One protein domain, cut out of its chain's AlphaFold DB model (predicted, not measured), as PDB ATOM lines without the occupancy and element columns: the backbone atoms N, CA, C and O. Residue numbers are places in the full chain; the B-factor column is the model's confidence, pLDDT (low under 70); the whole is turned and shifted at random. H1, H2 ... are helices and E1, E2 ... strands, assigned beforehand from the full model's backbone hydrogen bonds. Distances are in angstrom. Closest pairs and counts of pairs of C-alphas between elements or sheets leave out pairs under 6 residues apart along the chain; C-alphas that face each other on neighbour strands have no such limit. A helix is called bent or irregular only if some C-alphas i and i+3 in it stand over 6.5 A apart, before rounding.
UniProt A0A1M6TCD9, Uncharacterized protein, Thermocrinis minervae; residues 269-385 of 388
ATOM      1  N   VAL A 269      28.999  15.942 -22.116       72.44
ATOM      2  CA  VAL A 269      28.596  16.488 -23.421       72.44
ATOM      3  C   VAL A 269      29.461  15.963 -24.556       72.44
ATOM      4  O   VAL A 269      28.941  15.494 -25.566       72.44
ATOM      5  N   THR A 270      30.783  16.028 -24.398       76.94
ATOM      6  CA  THR A 270      31.741  15.616 -25.432       76.94
ATOM      7  C   THR A 270      31.597  14.129 -25.711       76.94
ATOM      8  O   THR A 270      31.537  13.700 -26.860       76.94
ATOM      9  N   LEU A 271      31.449  13.345 -24.648       79.50
ATOM     10  CA  LEU A 271      31.274  11.904 -24.732       79.50
ATOM     11  C   LEU A 271      29.952  11.528 -25.419       79.50
ATOM     12  O   LEU A 271      29.937  10.685 -26.317       79.50
ATOM     13  N   SER A 272      28.862  12.220 -25.075       81.56
ATOM     14  CA  SER A 272      27.559  12.070 -25.735       81.56
ATOM     15  C   SER A 272      27.636  12.436 -27.221       81.56
ATOM     16  O   SER A 272      27.122  11.710 -28.074       81.56
ATOM     17  N   ALA A 273      28.336  13.525 -27.549       84.75
ATOM     18  CA  ALA A 273      28.540  13.988 -28.918       84.75
ATOM     19  C   ALA A 273      29.331  12.978 -29.757       84.75
ATOM     20  O   ALA A 273      28.960  12.721 -30.898       84.75
ATOM     21  N   ILE A 274      30.375  12.356 -29.197       88.81
ATOM     22  CA  ILE A 274      31.160  11.322 -29.883       88.81
ATOM     23  C   ILE A 274      30.296  10.095 -30.190       88.81
ATOM     24  O   ILE A 274      30.317   9.607 -31.319       88.81
ATOM     25  N   VAL A 275      29.516   9.595 -29.224       88.94
ATOM     26  CA  VAL A 275      28.649   8.427 -29.458       88.94
ATOM     27  C   VAL A 275      27.634   8.734 -30.559       88.94
ATOM     28  O   VAL A 275      27.514   7.971 -31.518       88.94
ATOM     29  N   LEU A 276      26.939   9.871 -30.469       90.25
ATOM     30  CA  LEU A 276      25.927  10.262 -31.454       90.25
ATOM     31  C   LEU A 276      26.531  10.587 -32.825       90.25
ATOM     32  O   LEU A 276      25.956  10.205 -33.843       90.25
ATOM     33  N   GLY A 277      27.704  11.222 -32.865       91.81
ATOM     34  CA  GLY A 277      28.456  11.489 -34.091       91.81
ATOM     35  C   GLY A 277      28.892  10.198 -34.778       91.81
ATOM     36  O   GLY A 277      28.700  10.036 -35.972       91.81
ATOM     37  N   ALA A 278      29.368   9.200 -34.033       93.19
ATOM     38  CA  ALA A 278      29.705   7.903 -34.620       93.19
ATOM     39  C   ALA A 278      28.482   7.189 -35.229       93.19
ATOM     40  O   ALA A 278      28.598   6.557 -36.283       93.19
ATOM     41  N   LEU A 279      27.306   7.302 -34.598       91.94
ATOM     42  CA  LEU A 279      26.051   6.765 -35.137       91.94
ATOM     43  C   LEU A 279      25.591   7.516 -36.392       91.94
ATOM     44  O   LEU A 279      25.176   6.881 -37.366       91.94
ATOM     45  N   HIS A 280      25.677   8.848 -36.376       93.00
ATOM     46  CA  HIS A 280      25.348   9.701 -37.516       93.00
ATOM     47  C   HIS A 280      26.275   9.416 -38.704       93.00
ATOM     48  O   HIS A 280      25.783   9.074 -39.782       93.00
ATOM     49  N   LEU A 281      27.592   9.424 -38.485       93.06
ATOM     50  CA  LEU A 281      28.603   9.050 -39.472       93.06
ATOM     51  C   LEU A 281      28.319   7.672 -40.080       93.06
ATOM     52  O   LEU A 281      28.312   7.513 -41.299       93.06
ATOM     53  N   TYR A 282      28.038   6.667 -39.246       93.50
ATOM     54  CA  TYR A 282      27.701   5.325 -39.719       93.50
ATOM     55  C   TYR A 282      26.458   5.315 -40.621       93.50
ATOM     56  O   TYR A 282      26.465   4.666 -41.670       93.50
ATOM     57  N   SER A 283      25.403   6.043 -40.246       91.25
ATOM     58  CA  SER A 283      24.184   6.168 -41.053       91.25
ATOM     59  C   SER A 283      24.455   6.854 -42.395       91.25
ATOM     60  O   SER A 283      24.031   6.337 -43.430       91.25
ATOM     61  N   GLN A 284      25.225   7.949 -42.397       92.00
ATOM     62  CA  GLN A 284      25.581   8.690 -43.611       92.00
ATOM     63  C   GLN A 284      26.395   7.831 -44.586       92.00
ATOM     64  O   GLN A 284      26.043   7.724 -45.760       92.00
ATOM     65  N   GLU A 285      27.451   7.176 -44.103       92.62
ATOM     66  CA  GLU A 285      28.389   6.442 -44.961       92.62
ATOM     67  C   GLU A 285      27.816   5.129 -45.499       92.62
ATOM     68  O   GLU A 285      28.207   4.664 -46.568       92.62
ATOM     69  N   THR A 286      26.877   4.515 -44.776       90.69
ATOM     70  CA  THR A 286      26.261   3.251 -45.203       90.69
ATOM     71  C   THR A 286      24.918   3.430 -45.907       90.69
ATOM     72  O   THR A 286      24.401   2.465 -46.472       90.69
ATOM     73  N   GLY A 287      24.333   4.633 -45.863       89.19
ATOM     74  CA  GLY A 287      22.976   4.910 -46.341       89.19
ATOM     75  C   GLY A 287      21.878   4.186 -45.553       89.19
ATOM     76  O   GLY A 287      20.724   4.177 -45.982       89.19
ATOM     77  N   LYS A 288      22.224   3.552 -44.425       89.38
ATOM     78  CA  LYS A 288      21.278   2.828 -43.575       89.38
ATOM     79  C   LYS A 288      20.489   3.797 -42.711       89.38
ATOM     80  O   LYS A 288      21.037   4.772 -42.191       89.38
ATOM     81  N   LYS A 289      19.210   3.501 -42.498       86.81
ATOM     82  CA  LYS A 289      18.321   4.361 -41.723       86.81
ATOM     83  C   LYS A 289      18.569   4.169 -40.231       86.81
ATOM     84  O   LYS A 289      18.369   3.070 -39.714       86.81
ATOM     85  N   LEU A 290      18.953   5.244 -39.553       88.12
ATOM     86  CA  LEU A 290      19.073   5.298 -38.102       88.12
ATOM     87  C   LEU A 290      17.730   5.699 -37.477       88.12
ATOM     88  O   LEU A 290      17.124   6.699 -37.855       88.12
ATOM     89  N   GLU A 291      17.262   4.905 -36.524       87.50
ATOM     90  CA  GLU A 291      16.066   5.164 -35.730       87.50
ATOM     91  C   GLU A 291      16.454   5.100 -34.259       87.50
ATOM     92  O   GLU A 291      17.011   4.104 -33.804       87.50
ATOM     93  N   ILE A 292      16.181   6.166 -33.514       86.56
ATOM     94  CA  ILE A 292      16.495   6.233 -32.094       86.56
ATOM     95  C   ILE A 292      15.189   6.428 -31.333       86.56
ATOM     96  O   ILE A 292      14.384   7.307 -31.651       86.56
ATOM     97  N   HIS A 293      14.969   5.577 -30.341       84.06
ATOM     98  CA  HIS A 293      13.780   5.581 -29.505       84.06
ATOM     99  C   HIS A 293      14.166   5.569 -28.036       84.06
ATOM    100  O   HIS A 293      15.218   5.061 -27.659       84.06
ATOM    101  N   GLU A 294      13.270   6.070 -27.200       73.94
ATOM    102  CA  GLU A 294      13.279   5.710 -25.791       73.94
ATOM    103  C   GLU A 294      12.586   4.347 -25.629       73.94
ATOM    104  O   GLU A 294      11.525   4.088 -26.205       73.94
ATOM    105  N   LYS A 295      13.219   3.441 -24.882       68.88
ATOM    106  CA  LYS A 295      12.630   2.163 -24.488       68.88
ATOM    107  C   LYS A 295      13.037   1.830 -23.057       68.88
ATOM    108  O   LYS A 295      14.185   1.470 -22.814       68.88
ATOM    109  N   LEU A 296      12.077   1.866 -22.131       64.31
ATOM    110  CA  LEU A 296      12.279   1.533 -20.709       64.31
ATOM    111  C   LEU A 296      13.357   2.406 -20.033       64.31
ATOM    112  O   LEU A 296      14.141   1.933 -19.219       64.31
ATOM    113  N   GLY A 297      13.430   3.676 -20.405       57.72
ATOM    114  CA  GLY A 297      14.404   4.674 -19.986       57.72
ATOM    115  C   GLY A 297      15.749   4.603 -20.713       57.72
ATOM    116  O   GLY A 297      16.616   5.412 -20.411       57.72
ATOM    117  N   TYR A 298      15.936   3.687 -21.667       64.38
ATOM    118  CA  TYR A 298      17.179   3.545 -22.433       64.38
ATOM    119  C   TYR A 298      17.047   4.138 -23.840       64.38
ATOM    120  O   TYR A 298      15.972   4.092 -24.439       64.38
ATOM    121  N   ILE A 299      18.155   4.637 -24.394       70.38
ATOM    122  CA  ILE A 299      18.267   4.915 -25.829       70.38
ATOM    123  C   ILE A 299      18.327   3.564 -26.568       70.38
ATOM    124  O   ILE A 299      19.347   2.877 -26.522       70.38
ATOM    125  N   ASP A 300      17.232   3.182 -27.229       79.62
ATOM    126  CA  ASP A 300      17.146   2.059 -28.170       79.62
ATOM    127  C   ASP A 300      17.510   2.574 -29.558       79.62
ATOM    128  O   ASP A 300      16.724   3.261 -30.217       79.62
ATOM    129  N   VAL A 301      18.723   2.259 -29.997       86.62
ATOM    130  CA  VAL A 301      19.189   2.616 -31.332       86.62
ATOM    131  C   VAL A 301      18.949   1.445 -32.262       86.62
ATOM    132  O   VAL A 301      19.324   0.309 -31.978       86.62
ATOM    133  N   ARG A 302      18.337   1.723 -33.407       88.06
ATOM    134  CA  ARG A 302      18.108   0.755 -34.469       88.06
ATOM    135  C   ARG A 302      18.666   1.268 -35.771       88.06
ATOM    136  O   ARG A 302      18.533   2.441 -36.103       88.06
ATOM    137  N   VAL A 303      19.254   0.365 -36.537       85.69
ATOM    138  CA  VAL A 303      19.704   0.656 -37.892       85.69
ATOM    139  C   VAL A 303      19.070  -0.346 -38.841       85.69
ATOM    140  O   VAL A 303      19.250  -1.553 -38.673       85.69
ATOM    141  N   ASP A 304      18.298   0.153 -39.805       86.00
ATOM    142  CA  ASP A 304      17.432  -0.647 -40.686       86.00
ATOM    143  C   ASP A 304      16.567  -1.655 -39.904       86.00
ATOM    144  O   ASP A 304      16.433  -2.826 -40.262       86.00
ATOM    145  N   GLY A 305      16.013  -1.206 -38.774       83.69
ATOM    146  CA  GLY A 305      15.157  -2.014 -37.903       83.69
ATOM    147  C   GLY A 305      15.889  -3.028 -37.014       83.69
ATOM    148  O   GLY A 305      15.240  -3.656 -36.177       83.69
ATOM    149  N   LYS A 306      17.215  -3.178 -37.133       85.88
ATOM    150  CA  LYS A 306      18.019  -4.031 -36.243       85.88
ATOM    151  C   LYS A 306      18.514  -3.252 -35.036       85.88
ATOM    152  O   LYS A 306      19.082  -2.178 -35.206       85.88
ATOM    153  N   GLY A 307      18.341  -3.814 -33.841       84.44
ATOM    154  CA  GLY A 307      18.859  -3.233 -32.601       84.44
ATOM    155  C   GLY A 307      20.382  -3.107 -32.618       84.44
ATOM    156  O   GLY A 307      21.088  -4.007 -33.080       84.44
ATOM    157  N   LEU A 308      20.871  -1.983 -32.114       84.56
ATOM    158  CA  LEU A 308      22.275  -1.666 -31.933       84.56
ATOM    159  C   LEU A 308      22.523  -1.492 -30.434       84.56
ATOM    160  O   LEU A 308      21.955  -0.601 -29.806       84.56
ATOM    161  N   ASP A 309      23.355  -2.357 -29.861       78.62
ATOM    162  CA  ASP A 309      23.715  -2.244 -28.450       78.62
ATOM    163  C   ASP A 309      24.694  -1.081 -28.263       78.62
ATOM    164  O   ASP A 309      25.864  -1.169 -28.642       78.62
ATOM    165  N   ILE A 310      24.226   0.025 -27.689       80.25
ATOM    166  CA  ILE A 310      25.069   1.210 -27.517       80.25
ATOM    167  C   ILE A 310      26.145   0.994 -26.465       80.25
ATOM    168  O   ILE A 310      27.221   1.555 -26.624       80.25
ATOM    169  N   TYR A 311      25.948   0.127 -25.466       75.88
ATOM    170  CA  TYR A 311      27.046  -0.225 -24.561       75.88
ATOM    171  C   TYR A 311      28.220  -0.815 -25.353       75.88
ATOM    172  O   TYR A 311      29.369  -0.400 -25.196       75.88
ATOM    173  N   SER A 312      27.911  -1.725 -26.277       79.44
ATOM    174  CA  SER A 312      28.879  -2.298 -27.206       79.44
ATOM    175  C   SER A 312      29.506  -1.267 -28.145       79.44
ATOM    176  O   SER A 312      30.698  -1.372 -28.432       79.44
ATOM    177  N   VAL A 313      28.728  -0.291 -28.628       83.62
ATOM    178  CA  VAL A 313      29.239   0.812 -29.459       83.62
ATOM    179  C   VAL A 313      30.220   1.662 -28.659       83.62
ATOM    180  O   VAL A 313      31.363   1.801 -29.083       83.62
ATOM    181  N   THR A 314      29.821   2.162 -27.489       81.56
ATOM    182  CA  THR A 314      30.659   2.982 -26.603       81.56
ATOM    183  C   THR A 314      31.951   2.249 -26.233       81.56
ATOM    184  O   THR A 314      33.034   2.817 -26.364       81.56
ATOM    185  N   TYR A 315      31.864   0.957 -25.888       78.56
ATOM    186  CA  TYR A 315      33.036   0.147 -25.552       78.56
ATOM    187  C   TYR A 315      33.988   0.024 -26.741       78.56
ATOM    188  O   TYR A 315      35.183   0.261 -26.605       78.56
ATOM    189  N   CYS A 316      33.488  -0.313 -27.931       82.50
ATOM    190  CA  CYS A 316      34.356  -0.471 -29.096       82.50
ATOM    191  C   CYS A 316      34.903   0.860 -29.630       82.50
ATOM    192  O   CYS A 316      36.010   0.887 -30.166       82.50
ATOM    193  N   LEU A 317      34.154   1.956 -29.489       86.38
ATOM    194  CA  LEU A 317      34.624   3.293 -29.841       86.38
ATOM    195  C   LEU A 317      35.719   3.789 -28.894       86.38
ATOM    196  O   LEU A 317      36.525   4.611 -29.326       86.38
ATOM    197  N   SER A 318      35.814   3.257 -27.666       80.25
ATOM    198  CA  SER A 318      36.885   3.620 -26.725       80.25
ATOM    199  C   SER A 318      38.296   3.384 -27.278       80.25
ATOM    200  O   SER A 318      39.234   4.083 -26.920       80.25
ATOM    201  N   LYS A 319      38.457   2.491 -28.261       79.31
ATOM    202  CA  LYS A 319      39.730   2.332 -28.975       79.31
ATOM    203  C   LYS A 319      40.186   3.613 -29.699       79.31
ATOM    204  O   LYS A 319      41.386   3.855 -29.814       79.31
ATOM    205  N   TYR A 320      39.247   4.402 -30.223       82.62
ATOM    206  CA  TYR A 320      39.518   5.644 -30.964       82.62
ATOM    207  C   TYR A 320      39.329   6.891 -30.094       82.62
ATOM    208  O   TYR A 320      40.041   7.878 -30.269       82.62
ATOM    209  N   PHE A 321      38.377   6.816 -29.166       80.25
ATOM    210  CA  PHE A 321      37.977   7.866 -28.235       80.25
ATOM    211  C   PHE A 321      38.077   7.318 -26.811       80.25
ATOM    212  O   PHE A 321      37.048   6.941 -26.238       80.25
ATOM    213  N   PRO A 322      39.294   7.182 -26.250       70.38
ATOM    214  CA  PRO A 322      39.505   6.490 -24.983       70.38
ATOM    215  C   PRO A 322      38.551   6.959 -23.899       70.38
ATOM    216  O   PRO A 322      37.980   6.124 -23.212       70.38
ATOM    217  N   GLU A 323      38.268   8.257 -23.826       69.62
ATOM    218  CA  GLU A 323      37.351   8.885 -22.879       69.62
ATOM    219  C   GLU A 323      35.957   8.220 -22.763       69.62
ATOM    220  O   GLU A 323      35.349   8.263 -21.691       69.62
ATOM    221  N   LEU A 324      35.480   7.509 -23.793       73.38
ATOM    222  CA  LEU A 324      34.238   6.728 -23.747       73.38
ATOM    223  C   LEU A 324      34.286   5.524 -22.793       73.38
ATOM    224  O   LEU A 324      33.238   5.074 -22.328       73.38
ATOM    225  N   PHE A 325      35.470   5.003 -22.456       68.19
ATOM    226  CA  PHE A 325      35.596   3.847 -21.562       68.19
ATOM    227  C   PHE A 325      35.030   4.128 -20.160       68.19
ATOM    228  O   PHE A 325      34.519   3.215 -19.511       68.19
ATOM    229  N   VAL A 326      35.041   5.390 -19.706       63.81
ATOM    230  CA  VAL A 326      34.481   5.785 -18.399       63.81
ATOM    231  C   VAL A 326      32.985   5.457 -18.307       63.81
ATOM    232  O   VAL A 326      32.526   4.968 -17.275       63.81
ATOM    233  N   TYR A 327      32.233   5.626 -19.401       67.44
ATOM    234  CA  TYR A 327      30.824   5.219 -19.466       67.44
ATOM    235  C   TYR A 327      30.644   3.700 -19.403       67.44
ATOM    236  O   TYR A 327      29.668   3.212 -18.839       67.44
ATOM    237  N   CYS A 328      31.564   2.932 -19.990       62.22
ATOM    238  CA  CYS A 328      31.458   1.474 -20.019       62.22
ATOM    239  C   CYS A 328      31.843   0.813 -18.694       62.22
ATOM    240  O   CYS A 328      31.265  -0.217 -18.341       62.22
ATOM    241  N   ALA A 329      32.809   1.388 -17.977       58.94
ATOM    242  CA  ALA A 329      33.244   0.904 -16.670       58.94
ATOM    243  C   ALA A 329      32.185   1.131 -15.579       58.94
ATOM    244  O   ALA A 329      32.165   0.418 -14.575       58.94
ATOM    245  N   ASN A 330      31.283   2.094 -15.783       65.00
ATOM    246  CA  ASN A 330      30.218   2.416 -14.846       65.00
ATOM    247  C   ASN A 330      28.882   2.613 -15.602       65.00
ATOM    248  O   ASN A 330      28.567   3.720 -16.048       65.00
ATOM    249  N   PRO A 331      28.084   1.531 -15.749       59.47
ATOM    250  CA  PRO A 331      26.834   1.525 -16.515       59.47
ATOM    251  C   PRO A 331      25.809   2.582 -16.085       59.47
ATOM    252  O   PRO A 331      24.946   2.949 -16.881       59.47
ATOM    253  N   GLY A 332      25.905   3.085 -14.849       60.66
ATOM    254  CA  GLY A 332      25.034   4.137 -14.327       60.66
ATOM    255  C   GLY A 332      25.175   5.488 -15.033       60.66
ATOM    256  O   GLY A 332      24.269   6.303 -14.926       60.66
ATOM    257  N   TYR A 333      26.254   5.726 -15.786       66.56
ATOM    258  CA  TYR A 333      26.421   6.964 -16.554       66.56
ATOM    259  C   TYR A 333      25.691   6.960 -17.896       66.56
ATOM    260  O   TYR A 333      25.553   8.010 -18.505       66.56
ATOM    261  N   TYR A 334      25.210   5.815 -18.389       64.12
ATOM    262  CA  TYR A 334      24.599   5.737 -19.718       64.12
ATOM    263  C   TYR A 334      23.387   6.675 -19.896       64.12
ATOM    264  O   TYR A 334      23.180   7.215 -20.980       64.12
ATOM    265  N   GLU A 335      22.612   6.919 -18.835       61.22
ATOM    266  CA  GLU A 335      21.465   7.842 -18.865       61.22
ATOM    267  C   GLU A 335      21.871   9.290 -19.142       61.22
ATOM    268  O   GLU A 335      21.160  10.007 -19.853       61.22
ATOM    269  N   ALA A 336      23.063   9.679 -18.684       68.31
ATOM    270  CA  ALA A 336      23.625  10.993 -18.949       68.31
ATOM    271  C   ALA A 336      23.785  11.234 -20.460       68.31
ATOM    272  O   ALA A 336      23.640  12.364 -20.907       68.31
ATOM    273  N   ILE A 337      23.977  10.197 -21.292       72.88
ATOM    274  CA  ILE A 337      24.056  10.394 -22.752       72.88
ATOM    275  C   ILE A 337      22.794  11.078 -23.283       72.88
ATOM    276  O   ILE A 337      22.890  11.981 -24.108       72.88
ATOM    277  N   ARG A 338      21.608  10.679 -22.806       75.38
ATOM    278  CA  ARG A 338      20.341  11.263 -23.264       75.38
ATOM    279  C   ARG A 338      20.143  12.669 -22.707       75.38
ATOM    280  O   ARG A 338      19.830  13.573 -23.475       75.38
ATOM    281  N   GLU A 339      20.318  12.840 -21.395       74.69
ATOM    282  CA  GLU A 339      20.105  14.127 -20.713       74.69
ATOM    283  C   GLU A 339      21.015  15.214 -21.294       74.69
ATOM    284  O   GLU A 339      20.526  16.247 -21.757       74.69
ATOM    285  N   PHE A 340      22.317  14.933 -21.396       75.94
ATOM    286  CA  PHE A 340      23.285  15.874 -21.956       75.94
ATOM    287  C   PHE A 340      23.076  16.085 -23.456       75.94
ATOM    288  O   PHE A 340      23.181  17.207 -23.948       75.94
ATOM    289  N   ALA A 341      22.733  15.046 -24.222       77.88
ATOM    290  CA  ALA A 341      22.452  15.239 -25.640       77.88
ATOM    291  C   ALA A 341      21.250  16.159 -25.892       77.88
ATOM    292  O   ALA A 341      21.284  16.948 -26.840       77.88
ATOM    293  N   ALA A 342      20.207  16.067 -25.065       80.94
ATOM    294  CA  ALA A 342      19.044  16.939 -25.159       80.94
ATOM    295  C   ALA A 342      19.386  18.374 -24.731       80.94
ATOM    296  O   ALA A 342      19.087  19.318 -25.462       80.94
ATOM    297  N   GLU A 343      20.071  18.542 -23.596       81.06
ATOM    298  CA  GLU A 343      20.490  19.853 -23.082       81.06
ATOM    299  C   GLU A 343      21.340  20.634 -24.100       81.06
ATOM    300  O   GLU A 343      21.147  21.836 -24.297       81.06
ATOM    301  N   PHE A 344      22.228  19.941 -24.818       79.31
ATOM    302  CA  PHE A 344      23.147  20.547 -25.786       79.31
ATOM    303  C   PHE A 344      22.638  20.519 -27.234       79.31
ATOM    304  O   PHE A 344      23.389  20.820 -28.163       79.31
ATOM    305  N   ASN A 345      21.356  20.206 -27.447       83.25
ATOM    306  CA  ASN A 345      20.713  20.141 -28.765       83.25
ATOM    307  C   ASN A 345      21.404  19.186 -29.759       83.25
ATOM    308  O   ASN A 345      21.331  19.397 -30.973       83.25
ATOM    309  N   LEU A 346      22.085  18.145 -29.270       83.50
ATOM    310  CA  LEU A 346      22.584  17.045 -30.103       83.50
ATOM    311  C   LEU A 346      21.425  16.162 -30.578       83.50
ATOM    312  O   LEU A 346      21.502  15.569 -31.656       83.50
ATOM    313  N   ILE A 347      20.351  16.115 -29.785       85.06
ATOM    314  CA  ILE A 347      19.093  15.449 -30.114       85.06
ATOM    315  C   ILE A 347      17.881  16.335 -29.813       85.06
ATOM    316  O   ILE A 347      17.963  17.264 -29.011       85.06
ATOM    317  N   SER A 348      16.740  16.007 -30.415       87.38
ATOM    318  CA  SER A 348      15.416  16.469 -29.994       87.38
ATOM    319  C   SER A 348      14.453  15.292 -29.838       87.38
ATOM    320  O   SER A 348      14.607  14.259 -30.492       87.38
ATOM    321  N   GLU A 349      13.458  15.432 -28.964       83.81
ATOM    322  CA  GLU A 349      12.474  14.381 -28.695       83.81
ATOM    323  C   GLU A 349      11.080  14.793 -29.171       83.81
ATOM    324  O   GLU A 349      10.530  15.804 -28.735       83.81
ATOM    325  N   GLU A 350      10.478  13.979 -30.040       82.56
ATOM    326  CA  GLU A 350       9.111  14.176 -30.520       82.56
ATOM    327  C   GLU A 350       8.354  12.842 -30.522       82.56
ATOM    328  O   GLU A 350       8.677  11.906 -31.253       82.56
ATOM    329  N   GLY A 351       7.324  12.726 -29.675       74.69
ATOM    330  CA  GLY A 351       6.448  11.547 -29.644       74.69
ATOM    331  C   GLY A 351       7.167  10.218 -29.363       74.69
ATOM    332  O   GLY A 351       6.823   9.205 -29.973       74.69
ATOM    333  N   GLY A 352       8.180  10.218 -28.487       74.19
ATOM    334  CA  GLY A 352       8.987   9.034 -28.143       74.19
ATOM    335  C   GLY A 352      10.043   8.652 -29.190       74.19
ATOM    336  O   GLY A 352      10.699   7.614 -29.066       74.19
ATOM    337  N   LYS A 353      10.211   9.468 -30.238       82.81
ATOM    338  CA  LYS A 353      11.316   9.370 -31.193       82.81
ATOM    339  C   LYS A 353      12.375  10.406 -30.862       82.81
ATOM    340  O   LYS A 353      12.049  11.545 -30.542       82.81
ATOM    341  N   ILE A 354      13.627   9.991 -30.986       84.81
ATOM    342  CA  ILE A 354      14.797  10.836 -30.802       84.81
ATOM    343  C   ILE A 354      15.341  11.174 -32.193       84.81
ATOM    344  O   ILE A 354      15.668  10.287 -32.985       84.81
ATOM    345  N   HIS A 355      15.410  12.464 -32.494       87.94
ATOM    346  CA  HIS A 355      15.923  13.006 -33.744       87.94
ATOM    347  C   HIS A 355      17.327  13.554 -33.520       87.94
ATOM    348  O   HIS A 355      17.547  14.312 -32.583       87.94
ATOM    349  N   LEU A 356      18.276  13.181 -34.378       88.81
ATOM    350  CA  LEU A 356      19.634  13.712 -34.316       88.81
ATOM    351  C   LEU A 356      19.707  15.111 -34.927       88.81
ATOM    352  O   LEU A 356      19.120  15.373 -35.977       88.81
ATOM    353  N   ASN A 357      20.507  15.988 -34.328       88.62
ATOM    354  CA  ASN A 357      20.895  17.242 -34.956       88.62
ATOM    355  C   ASN A 357      22.026  16.994 -35.964       88.62
ATOM    356  O   ASN A 357      23.205  17.204 -35.674       88.62
ATOM    357  N   GLU A 358      21.655  16.536 -37.161       90.19
ATOM    358  CA  GLU A 358      22.594  16.147 -38.225       90.19
ATOM    359  C   GLU A 358      23.612  17.246 -38.554       90.19
ATOM    360  O   GLU A 358      24.781  16.964 -38.803       90.19
ATOM    361  N   SER A 359      23.199  18.516 -38.515       86.94
ATOM    362  CA  SER A 359      24.095  19.639 -38.815       86.94
ATOM    363  C   SER A 359      25.199  19.789 -37.769       86.94
ATOM    364  O   SER A 359      26.356  20.021 -38.120       86.94
ATOM    365  N   LEU A 360      24.852  19.646 -36.488       86.88
ATOM    366  CA  LEU A 360      25.803  19.763 -35.387       86.88
ATOM    367  C   LEU A 360      26.732  18.544 -35.312       86.88
ATOM    368  O   LEU A 360      27.935  18.704 -35.115       86.88
ATOM    369  N   LEU A 361      26.198  17.340 -35.534       88.31
ATOM    370  CA  LEU A 361      26.987  16.105 -35.546       88.31
ATOM    371  C   LEU A 361      27.935  16.040 -36.745       88.31
ATOM    372  O   LEU A 361      29.107  15.719 -36.578       88.31
ATOM    373  N   LYS A 362      27.487  16.464 -37.931       87.31
ATOM    374  CA  LYS A 362      28.367  16.602 -39.096       87.31
ATOM    375  C   LYS A 362      29.505  17.589 -38.835       87.31
ATOM    376  O   LYS A 362      30.650  17.328 -39.189       87.31
ATOM    377  N   LEU A 363      29.212  18.710 -38.176       85.62
ATOM    378  CA  LEU A 363      30.242  19.678 -37.803       85.62
ATOM    379  C   LEU A 363      31.268  19.078 -36.828       85.62
ATOM    380  O   LEU A 363      32.455  19.386 -36.934       85.62
ATOM    381  N   LEU A 364      30.828  18.235 -35.888       85.88
ATOM    382  CA  LEU A 364      31.717  17.489 -34.995       85.88
ATOM    383  C   LEU A 364      32.610  16.525 -35.787       85.88
ATOM    384  O   LEU A 364      33.824  16.541 -35.601       85.88
ATOM    385  N   GLU A 365      32.030  15.728 -36.683       85.19
ATOM    386  CA  GLU A 365      32.751  14.765 -37.529       85.19
ATOM    387  C   GLU A 365      33.819  15.439 -38.401       85.19
ATOM    388  O   GLU A 365      34.927  14.928 -38.540       85.19
ATOM    389  N   GLU A 366      33.507  16.614 -38.955       85.44
ATOM    390  CA  GLU A 366      34.422  17.394 -39.793       85.44
ATOM    391  C   GLU A 366      35.546  18.075 -38.999       85.44
ATOM    392  O   GLU A 366      36.589  18.405 -39.568       85.44
ATOM    393  N   ARG A 367      35.350  18.327 -37.699       82.38
ATOM    394  CA  ARG A 367      36.304  19.080 -36.865       82.38
ATOM    395  C   ARG A 367      37.131  18.213 -35.931       82.38
ATOM    396  O   ARG A 367      38.257  18.589 -35.605       82.38
ATOM    397  N   HIS A 368      36.602  17.081 -35.485       83.00
ATOM    398  CA  HIS A 368      37.313  16.196 -34.578       83.00
ATOM    399  C   HIS A 368      38.266  15.300 -35.376       83.00
ATOM    400  O   HIS A 368      37.845  14.429 -36.138       83.00
ATOM    401  N   SER A 369      39.572  15.480 -35.178       81.81
ATOM    402  CA  SER A 369      40.619  14.805 -35.963       81.81
ATOM    403  C   SER A 369      40.488  13.277 -35.982       81.81
ATOM    404  O   SER A 369      40.741  12.657 -37.015       81.81
ATOM    405  N   THR A 370      40.051  12.669 -34.876       85.38
ATOM    406  CA  THR A 370      39.783  11.224 -34.782       85.38
ATOM    407  C   THR A 370      38.725  10.746 -35.781       85.38
ATOM    408  O   THR A 370      38.959   9.736 -36.441       85.38
ATOM    409  N   PHE A 371      37.609  11.469 -35.957       88.44
ATOM    410  CA  PHE A 371      36.565  11.089 -36.922       88.44
ATOM    411  C   PHE A 371      37.088  11.116 -38.356       88.44
ATOM    412  O   PHE A 371      36.823  10.192 -39.119       88.44
ATOM    413  N   LEU A 372      37.887  12.126 -38.707       86.38
ATOM    414  CA  LEU A 372      38.511  12.214 -40.028       86.38
ATOM    415  C   LEU A 372      39.551  11.110 -40.258       86.38
ATOM    416  O   LEU A 372      39.614  10.532 -41.339       86.38
ATOM    417  N   THR A 373      40.373  10.826 -39.245       90.62
ATOM    418  CA  THR A 373      41.511   9.901 -39.359       90.62
ATOM    419  C   THR A 373      41.061   8.441 -39.399       90.62
ATOM    420  O   THR A 373      41.606   7.658 -40.170       90.62
ATOM    421  N   PHE A 374      40.065   8.076 -38.588       92.44
ATOM    422  CA  PHE A 374      39.607   6.694 -38.407       92.44
ATOM    423  C   PHE A 374      38.198   6.460 -38.959       92.44
ATOM    424  O   PHE A 374      37.514   5.539 -38.523       92.44
ATOM    425  N   LYS A 375      37.754   7.287 -39.910       92.44
ATOM    426  CA  LYS A 375      36.388   7.290 -40.450       92.44
ATOM    427  C   LYS A 375      35.867   5.888 -40.792       92.44
ATOM    428  O   LYS A 375      34.872   5.440 -40.226       92.44
ATOM    429  N   ASP A 376      36.567   5.183 -41.679       92.38
ATOM    430  CA  ASP A 376      36.156   3.862 -42.175       92.38
ATOM    431  C   ASP A 376      36.160   2.801 -41.063       92.38
ATOM    432  O   ASP A 376      35.279   1.941 -40.990       92.38
ATOM    433  N   ASP A 377      37.137   2.896 -40.164       91.50
ATOM    434  CA  ASP A 377      37.298   1.997 -39.027       91.50
ATOM    435  C   ASP A 377      36.180   2.195 -37.993       91.50
ATOM    436  O   ASP A 377      35.607   1.214 -37.516       91.50
ATOM    437  N   ILE A 378      35.795   3.444 -37.706       93.56
ATOM    438  CA  ILE A 378      34.654   3.793 -36.849       93.56
ATOM    439  C   ILE A 378      33.356   3.242 -37.448       93.56
ATOM    440  O   ILE A 378      32.612   2.549 -36.753       93.56
ATOM    441  N   VAL A 379      33.102   3.476 -38.742       92.62
ATOM    442  CA  VAL A 379      31.909   2.973 -39.454       92.62
ATOM    443  C   VAL A 379      31.831   1.447 -39.362       92.62
ATOM    444  O   VAL A 379      30.787   0.884 -39.017       92.62
ATOM    445  N   LYS A 380      32.945   0.753 -39.611       90.81
ATOM    446  CA  LYS A 380      33.025  -0.708 -39.497       90.81
ATOM    447  C   LYS A 380      32.798  -1.181 -38.059       90.81
ATOM    448  O   LYS A 380      32.077  -2.160 -37.846       90.81
ATOM    449  N   THR A 381      33.378  -0.488 -37.081       89.19
ATOM    450  CA  THR A 381      33.223  -0.780 -35.653       89.19
ATOM    451  C   THR A 381      31.765  -0.652 -35.212       89.19
ATOM    452  O   THR A 381      31.230  -1.603 -34.636       89.19
ATOM    453  N   VAL A 382      31.088   0.455 -35.533       90.44
ATOM    454  CA  VAL A 382      29.658   0.640 -35.225       90.44
ATOM    455  C   VAL A 382      28.826  -0.452 -35.899       90.44
ATOM    456  O   VAL A 382      28.007  -1.100 -35.247       90.44
ATOM    457  N   GLY A 383      29.095  -0.749 -37.175       87.81
ATOM    458  CA  GLY A 383      28.403  -1.808 -37.910       87.81
ATOM    459  C   GLY A 383      28.548  -3.203 -37.290       87.81
ATOM    460  O   GLY A 383      27.609  -3.997 -37.351       87.81
ATOM    461  N   SER A 384      29.679  -3.496 -36.641       86.56
ATOM    462  CA  SER A 384      29.910  -4.777 -35.955       86.56
ATOM    463  C   SER A 384      29.102  -4.958 -34.663       86.56
ATOM    464  O   SER A 384      28.999  -6.075 -34.162       86.56
ATOM    465  N   CYS A 385      28.512  -3.882 -34.131       84.81
ATOM    466  CA  CYS A 385      27.720  -3.901 -32.898       84.81
ATOM    467  C   CYS A 385      26.222  -4.154 -33.140       84.81
ATOM    468  O   CYS A 385      25.438  -4.155 -32.190       84.81
TER     469      CYS A 385
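Overview. This is residues 269 to 385 of the 388 residues of an uncharacterized protein of Thermocrinis minervae (UniProt A0A1M6TCD9). What would one see first? A strongly twisted wall of five strands stands on one side of the long helix H1, which runs through the middle of the domain with H2, H4, H5 and H7 packed crosswise round it. H3 folds back on H2, and short H6 links H5 to H7. What makes it up, and how large is it? There are 117 residues printed, with seven named helices and five named strands, in the order H1 E1 E2 E3 H2 H3 H4 E4 E5 H5 H6 H7; the antiparallel sheet runs E3 E2 E1 E5 E4, and the class is mixed. It is compact, with a radius of gyration of the C-alphas of 12.8 A and spans of 36 by 31 by 26 A.

Along the chain. Where are the strands? E1 is residues 290 to 295, E2 298 to 303, 15.9 A from first to last C-alpha, E3 306 to 308, E4 347 to 350 and E5 353 to 356. Where are the helices? H1, residues 269 to 286, begins at C-alpha 269 (28.596, 16.488, -23.421) and measures 25.6 A. H2 is residues 310 to 317, H3 322 to 329, H5 358 to 367, H6 369 to 373, and H7 375 to 384, with C-alpha 384 at (29.910, -4.777, -35.955). H4, residues 331 to 343, is only just irregular: C-alphas 332 and 335 are 6.9 A apart.

Arrangement. How is the sheet paired? E1, E2 and E3 form a meander, each strand the antiparallel neighbour of the one before, with N 293 and O 300, 2.9 A, and N 308 and O 301, 2.8 A, within hydrogen-bond range. So are N 354 and O 292 of E5 and E1, 2.9 A, and N 355 and O 348 of the hairpin E4 and E5, 2.8 A. What is on it? H1 and H4 are on the same face, at heights over the sheet of 8.8 A and 9.1 A: two layers, helices on one face of a sheet. Which helices touch? The hub H1 touches, among them, H5 with residues 273 to 281 alone, about perpendicular at 81 degrees, the closest C-alphas being those of Gly 277 and Leu 361, 5.1 A. Every O i to N i+4 pair is within hydrogen-bond range in H1, H2, H5, H6 and H7; H4 has 5 of 9, and H3 1 of 4 beside 3 of 5 O i to N i+3 pairs.

Size, cuts and confidence. How far does it reach? The two C-alphas farthest apart, those of Gly 351 and Thr 373, are 36.4 A apart. Is anything cut or low in confidence? The printed part has no cut, and each link between named elements is tight. The mean pLDDT of the printed part is 81.7; residues 295 to 298, 323 and 325 to 336 are under 70.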